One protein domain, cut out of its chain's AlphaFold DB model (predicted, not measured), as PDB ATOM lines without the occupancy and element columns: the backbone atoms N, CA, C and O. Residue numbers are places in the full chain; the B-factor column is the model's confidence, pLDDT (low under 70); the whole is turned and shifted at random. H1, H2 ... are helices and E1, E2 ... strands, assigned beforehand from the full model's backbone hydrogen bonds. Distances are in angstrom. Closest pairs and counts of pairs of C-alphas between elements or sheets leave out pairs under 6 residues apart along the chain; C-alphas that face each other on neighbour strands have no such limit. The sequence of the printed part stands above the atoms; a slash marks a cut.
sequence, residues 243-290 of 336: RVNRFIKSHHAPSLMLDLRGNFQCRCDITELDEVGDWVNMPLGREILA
ATOM      1  N   ARG A 243     181.270 268.450 195.597       93.69
ATOM      2  CA  ARG A 243     181.092 267.157 194.932       93.69
ATOM      3  C   ARG A 243     179.614 266.928 194.673       93.69
ATOM      4  O   ARG A 243     178.819 267.003 195.596       93.69
ATOM      5  N   VAL A 244     179.262 266.508 193.462       91.88
ATOM      6  CA  VAL A 244     177.900 266.043 193.165       91.88
ATOM      7  C   VAL A 244     177.587 264.767 193.954       91.88
ATOM      8  O   VAL A 244     178.256 263.740 193.793       91.88
ATOM      9  N   ASN A 245     176.549 264.820 194.786       91.06
ATOM     10  CA  ASN A 245     176.056 263.706 195.579       91.06
ATOM     11  C   ASN A 245     174.878 263.024 194.870       91.06
ATOM     12  O   ASN A 245     173.727 263.428 194.985       91.06
ATOM     13  N   ARG A 246     175.178 261.933 194.160       86.31
ATOM     14  CA  ARG A 246     174.183 261.154 193.399       86.31
ATOM     15  C   ARG A 246     173.340 260.198 194.252       86.31
ATOM     16  O   ARG A 246     172.501 259.489 193.713       86.31
ATOM     17  N   PHE A 247     173.601 260.111 195.557       86.19
ATOM     18  CA  PHE A 247     172.891 259.189 196.454       86.19
ATOM     19  C   PHE A 247     171.695 259.843 197.142       86.19
ATOM     20  O   PHE A 247     170.858 259.138 197.703       86.19
ATOM     21  N   ILE A 248     171.626 261.173 197.127       85.12
ATOM     22  CA  ILE A 248     170.504 261.926 197.674       85.12
ATOM     23  C   ILE A 248     169.514 262.139 196.539       85.12
ATOM     24  O   ILE A 248     169.869 262.694 195.502       85.12
ATOM     25  N   LYS A 249     168.277 261.672 196.731       82.69
ATOM     26  CA  LYS A 249     167.190 261.956 195.795       82.69
ATOM     27  C   LYS A 249     166.936 263.463 195.798       82.69
ATOM     28  O   LYS A 249     166.851 264.064 196.867       82.69
ATOM     29  N   SER A 250     166.828 264.064 194.618       75.56
ATOM     30  CA  SER A 250     166.408 265.458 194.502       75.56
ATOM     31  C   SER A 250     164.982 265.578 195.033       75.56
ATOM     32  O   SER A 250     164.075 264.893 194.559       75.56
ATOM     33  N   HIS A 251     164.784 266.429 196.031       69.69
ATOM     34  CA  HIS A 251     163.454 266.854 196.440       69.69
ATOM     35  C   HIS A 251     163.149 268.143 195.665       69.69
ATOM     36  O   HIS A 251     163.920 269.097 195.773       69.69
ATOM     37  N   HIS A 252     162.045 268.167 194.908       70.56
ATOM     38  CA  HIS A 252     161.592 269.269 194.033       70.56
ATOM     39  C   HIS A 252     162.282 269.350 192.653       70.56
ATOM     40  O   HIS A 252     162.882 268.375 192.204       70.56
ATOM     41  N   ALA A 253     162.098 270.488 191.964       72.38
ATOM     42  CA  ALA A 253     162.585 270.822 190.620       72.38
ATOM     43  C   ALA A 253     164.026 270.336 190.330       72.38
ATOM     44  O   ALA A 253     164.821 270.194 191.268       72.38
ATOM     45  N   PRO A 254     164.381 270.094 189.047       80.06
ATOM     46  CA  PRO A 254     165.667 269.514 188.664       80.06
ATOM     47  C   PRO A 254     166.828 270.304 189.271       80.06
ATOM     48  O   PRO A 254     167.092 271.456 188.926       80.06
ATOM     49  N   SER A 255     167.508 269.664 190.216       87.44
ATOM     50  CA  SER A 255     168.587 270.258 190.990       87.44
ATOM     51  C   SER A 255     169.639 269.208 191.318       87.44
ATOM     52  O   SER A 255     169.363 268.008 191.414       87.44
ATOM     53  N   LEU A 256     170.874 269.670 191.472       88.69
ATOM     54  CA  LEU A 256     171.983 268.852 191.924       88.69
ATOM     55  C   LEU A 256     172.133 269.000 193.432       88.69
ATOM     56  O   LEU A 256     172.238 270.104 193.964       88.69
ATOM     57  N   MET A 257     172.213 267.864 194.114       91.94
ATOM     58  CA  MET A 257     172.648 267.830 195.503       91.94
ATOM     59  C   MET A 257     174.168 267.784 195.529       91.94
ATOM     60  O   MET A 257     174.782 266.948 194.863       91.94
ATOM     61  N   LEU A 258     174.782 268.682 196.290       93.50
ATOM     62  CA  LEU A 258     176.225 268.817 196.376       93.50
ATOM     63  C   LEU A 258     176.692 268.632 197.823       93.50
ATOM     64  O   LEU A 258     176.113 269.190 198.752       93.50
ATOM     65  N   ASP A 259     177.767 267.873 198.003       94.88
ATOM     66  CA  ASP A 259     178.532 267.827 199.243       94.88
ATOM     67  C   ASP A 259     179.594 268.934 199.218       94.88
ATOM     68  O   ASP A 259     180.294 269.122 198.218       94.88
ATOM     69  N   LEU A 260     179.744 269.631 200.339       95.88
ATOM     70  CA  LEU A 260     180.730 270.682 200.574       95.88
ATOM     71  C   LEU A 260     181.700 270.268 201.692       95.88
ATOM     72  O   LEU A 260     181.490 269.288 202.419       95.88
ATOM     73  N   ARG A 261     182.787 271.034 201.839       94.69
ATOM     74  CA  ARG A 261     183.731 270.890 202.959       94.69
ATOM     75  C   ARG A 261     182.981 270.968 204.296       94.69
ATOM     76  O   ARG A 261     181.983 271.669 204.406       94.69
ATOM     77  N   GLY A 262     183.440 270.245 205.314       92.50
ATOM     78  CA  GLY A 262     182.773 270.201 206.611       92.50
ATOM     79  C   GLY A 262     181.468 269.416 206.600       92.50
ATOM     80  O   GLY A 262     180.642 269.639 207.475       92.50
ATOM     81  N   ASN A 263     181.270 268.519 205.629       91.38
ATOM     82  CA  ASN A 263     180.053 267.717 205.471       91.38
ATOM     83  C   ASN A 263     178.766 268.557 205.368       91.38
ATOM     84  O   ASN A 263     177.680 268.074 205.688       91.38
ATOM     85  N   PHE A 264     178.870 269.814 204.929       93.38
ATOM     86  CA  PHE A 264     177.690 270.580 204.550       93.38
ATOM     87  C   PHE A 264     177.133 270.043 203.235       93.38
ATOM     88  O   PHE A 264     177.864 269.506 202.405       93.38
ATOM     89  N   GLN A 265     175.829 270.199 203.052       92.94
ATOM     90  CA  GLN A 265     175.139 269.835 201.825       92.94
ATOM     91  C   GLN A 265     174.422 271.065 201.301       92.94
ATOM     92  O   GLN A 265     173.852 271.829 202.084       92.94
ATOM     93  N   CYS A 266     174.454 271.258 199.990       92.56
ATOM     94  CA  CYS A 266     173.660 272.282 199.336       92.56
ATOM     95  C   CYS A 266     172.913 271.707 198.137       92.56
ATOM     96  O   CYS A 266     173.246 270.647 197.605       92.56
ATOM     97  N   ARG A 267     171.866 272.426 197.756       91.81
ATOM     98  CA  ARG A 267     171.143 272.242 196.508       91.81
ATOM     99  C   ARG A 267     171.644 273.311 195.543       91.81
ATOM    100  O   ARG A 267     171.819 274.454 195.956       91.81
ATOM    101  N   CYS A 268     171.875 272.925 194.300       90.00
ATOM    102  CA  CYS A 268     172.186 273.835 193.211       90.00
ATOM    103  C   CYS A 268     171.162 273.605 192.106       90.00
ATOM    104  O   CYS A 268     170.997 272.473 191.637       90.00
ATOM    105  N   ASP A 269     170.430 274.655 191.753       88.00
ATOM    106  CA  ASP A 269     169.409 274.567 190.719       88.00
ATOM    107  C   ASP A 269     170.072 274.465 189.349       88.00
ATOM    108  O   ASP A 269     171.086 275.104 189.081       88.00
ATOM    109  N   ILE A 270     169.510 273.632 188.470       82.88
ATOM    110  CA  ILE A 270     170.122 273.369 187.161       82.88
ATOM    111  C   ILE A 270     170.261 274.643 186.315       82.88
ATOM    112  O   ILE A 270     171.188 274.755 185.524       82.88
ATOM    113  N   THR A 271     169.361 275.611 186.509       82.56
ATOM    114  CA  THR A 271     169.358 276.906 185.816       82.56
ATOM    115  C   THR A 271     170.504 277.818 186.242       82.56
ATOM    116  O   THR A 271     170.762 278.810 185.573       82.56
ATOM    117  N   GLU A 272     171.160 277.514 187.364       82.25
ATOM    118  CA  GLU A 272     172.339 278.234 187.854       82.25
ATOM    119  C   GLU A 272     173.650 277.598 187.370       82.25
ATOM    120  O   GLU A 272     174.725 278.123 187.652       82.25
ATOM    121  N   LEU A 273     173.581 276.451 186.685       81.62
ATOM    122  CA  LEU A 273     174.755 275.794 186.124       81.62
ATOM    123  C   LEU A 273     175.146 276.452 184.801       81.62
ATOM    124  O   LEU A 273     174.284 276.868 184.029       81.62
ATOM    125  N   ASP A 274     176.452 276.468 184.526       78.06
ATOM    126  CA  ASP A 274     176.975 276.858 183.216       78.06
ATOM    127  C   ASP A 274     176.358 276.011 182.097       78.06
ATOM    128  O   ASP A 274     175.867 274.894 182.324       78.06
ATOM    129  N   GLU A 275     176.420 276.539 180.875       78.25
ATOM    130  CA  GLU A 275     175.858 275.904 179.691       78.25
ATOM    131  C   GLU A 275     176.321 274.450 179.558       78.25
ATOM    132  O   GLU A 275     177.482 274.105 179.772       78.25
ATOM    133  N   VAL A 276     175.403 273.571 179.148       71.25
ATOM    134  CA  VAL A 276     175.632 272.121 179.019       71.25
ATOM    135  C   VAL A 276     176.898 271.785 178.211       71.25
ATOM    136  O   VAL A 276     177.529 270.751 178.456       71.25
ATOM    137  N   GLY A 277     177.271 272.642 177.255       72.50
ATOM    138  CA  GLY A 277     178.468 272.499 176.424       72.50
ATOM    139  C   GLY A 277     179.787 272.558 177.199       72.50
ATOM    140  O   GLY A 277     180.730 271.858 176.828       72.50
ATOM    141  N   ASP A 278     179.829 273.295 178.309       76.50
ATOM    142  CA  ASP A 278     181.044 273.525 179.098       76.50
ATOM    143  C   ASP A 278     181.329 272.387 180.093       76.50
ATOM    144  O   ASP A 278     182.424 272.258 180.654       76.50
ATOM    145  N   TRP A 279     180.363 271.485 180.282       72.75
ATOM    146  CA  TRP A 279     180.496 270.361 181.196       72.75
ATOM    147  C   TRP A 279     181.237 269.186 180.558       72.75
ATOM    148  O   TRP A 279     180.708 268.436 179.734       72.75
ATOM    149  N   VAL A 280     182.438 268.912 181.072       72.56
ATOM    150  CA  VAL A 280     183.212 267.710 180.710       72.56
ATOM    151  C   VAL A 280     182.478 266.421 181.115       72.56
ATOM    152  O   VAL A 280     182.536 265.429 180.396       72.56
ATOM    153  N   ASN A 281     181.768 266.428 182.253       66.50
ATOM    154  CA  ASN A 281     181.119 265.248 182.840       66.50
ATOM    155  C   ASN A 281     179.755 265.589 183.465       66.50
ATOM    156  O   ASN A 281     179.574 265.469 184.682       66.50
ATOM    157  N   MET A 282     178.795 266.030 182.648       74.12
ATOM    158  CA  MET A 282     177.478 266.432 183.149       74.12
ATOM    159  C   MET A 282     176.762 265.267 183.870       74.12
ATOM    160  O   MET A 282     176.560 264.203 183.278       74.12
ATOM    161  N   PRO A 283     176.374 265.431 185.150       65.56
ATOM    162  CA  PRO A 283     175.837 264.339 185.963       65.56
ATOM    163  C   PRO A 283     174.412 263.919 185.590       65.56
ATOM    164  O   PRO A 283     174.015 262.820 185.964       65.56
ATOM    165  N   LEU A 284     173.671 264.750 184.854       67.00
ATOM    166  CA  LEU A 284     172.266 264.515 184.495       67.00
ATOM    167  C   LEU A 284     172.072 263.583 183.288       67.00
ATOM    168  O   LEU A 284     170.951 263.384 182.842       67.00
ATOM    169  N   GLY A 285     173.154 262.969 182.801       57.16
ATOM    170  CA  GLY A 285     173.119 262.059 181.662       57.16
ATOM    171  C   GLY A 285     172.952 262.819 180.347       57.16
ATOM    172  O   GLY A 285     172.037 263.612 180.161       57.16
ATOM    173  N   ARG A 286     173.835 262.557 179.380       53.03
ATOM    174  CA  ARG A 286     173.594 262.995 177.993       53.03
ATOM    175  C   ARG A 286     172.392 262.277 177.367       53.03
ATOM    176  O   ARG A 286     171.858 262.763 176.381       53.03
ATOM    177  N   GLU A 287     171.967 261.151 177.941       53.16
ATOM    178  CA  GLU A 287     170.884 260.313 177.417       53.16
ATOM    179  C   GLU A 287     169.511 260.992 177.473       53.16
ATOM    180  O   GLU A 287     168.719 260.800 176.558       53.16
ATOM    181  N   ILE A 288     169.244 261.862 178.456       53.19
ATOM    182  CA  ILE A 288     167.974 262.609 178.484       53.19
ATOM    183  C   ILE A 288     167.936 263.645 177.352       53.19
ATOM    184  O   ILE A 288     166.913 263.812 176.702       53.19
ATOM    185  N   LEU A 289     169.065 264.285 177.034       52.06
ATOM    186  CA  LEU A 289     169.119 265.290 175.967       52.06
ATOM    187  C   LEU A 289     169.011 264.693 174.560       52.06
ATOM    188  O   LEU A 289     168.505 265.364 173.665       52.06
ATOM    189  N   ALA A 290     169.429 263.438 174.367       53.44
ATOM    190  CA  ALA A 290     169.214 262.728 173.108       53.44
ATOM    191  C   ALA A 290     167.720 262.448 172.846       53.44
ATOM    192  O   ALA A 290     167.296 262.450 171.695       53.44
TER     193      ALA A 290
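What this domain is: This is residues 243 to 290 of the 336 residues of the protein "Hypothetical protein" of Eucampia antarctica (UniProt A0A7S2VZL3). With little regular structure, this is a small hairpin of two strands, E1 and E2, at one end, and a long looping tail leading to a short helix, H1, at the other. Residues 243 to 244 pair with E1, and residues 277 to 282 stick out. The printed part has 48 residues, 15 of them in named elements, in the order E1, E2, H1; the class is mixed and the sheet antiparallel. It is elongated, 35 by 21 by 18 A, yet only just compact, close to loose, with a radius of gyration of the C-alphas of 11.3 A.

Where its parts are: E1, residues 255 to 259, begins at C-alpha (168.587, 270.258, 190.990) and spans 13.2 A; E2, residues 265 to 269, spans 13.4 A. H1, residues 286 to 290, spans 6.6 A and ends at C-alpha (169.214, 262.728, 173.108).

How they stand to each other: E1 and E2 form a hairpin, antiparallel at 154 degrees, with N 256 and O 268 within hydrogen-bond range at 2.8 A. Residues 243 to 244 pair antiparallel with 258 to 259 of E1. H1 is apart from E1; its one O i to N i+4 pair is within hydrogen-bond range.

The domain as a whole: The C-alphas farthest apart, of Gly 262 and Ala 290, are 36.9 A apart. The printed part has no cut; the link from E2 to H1 is long, 16 residues. The model's pLDDT is under 70 at residues 251, 281 and 283 to 290.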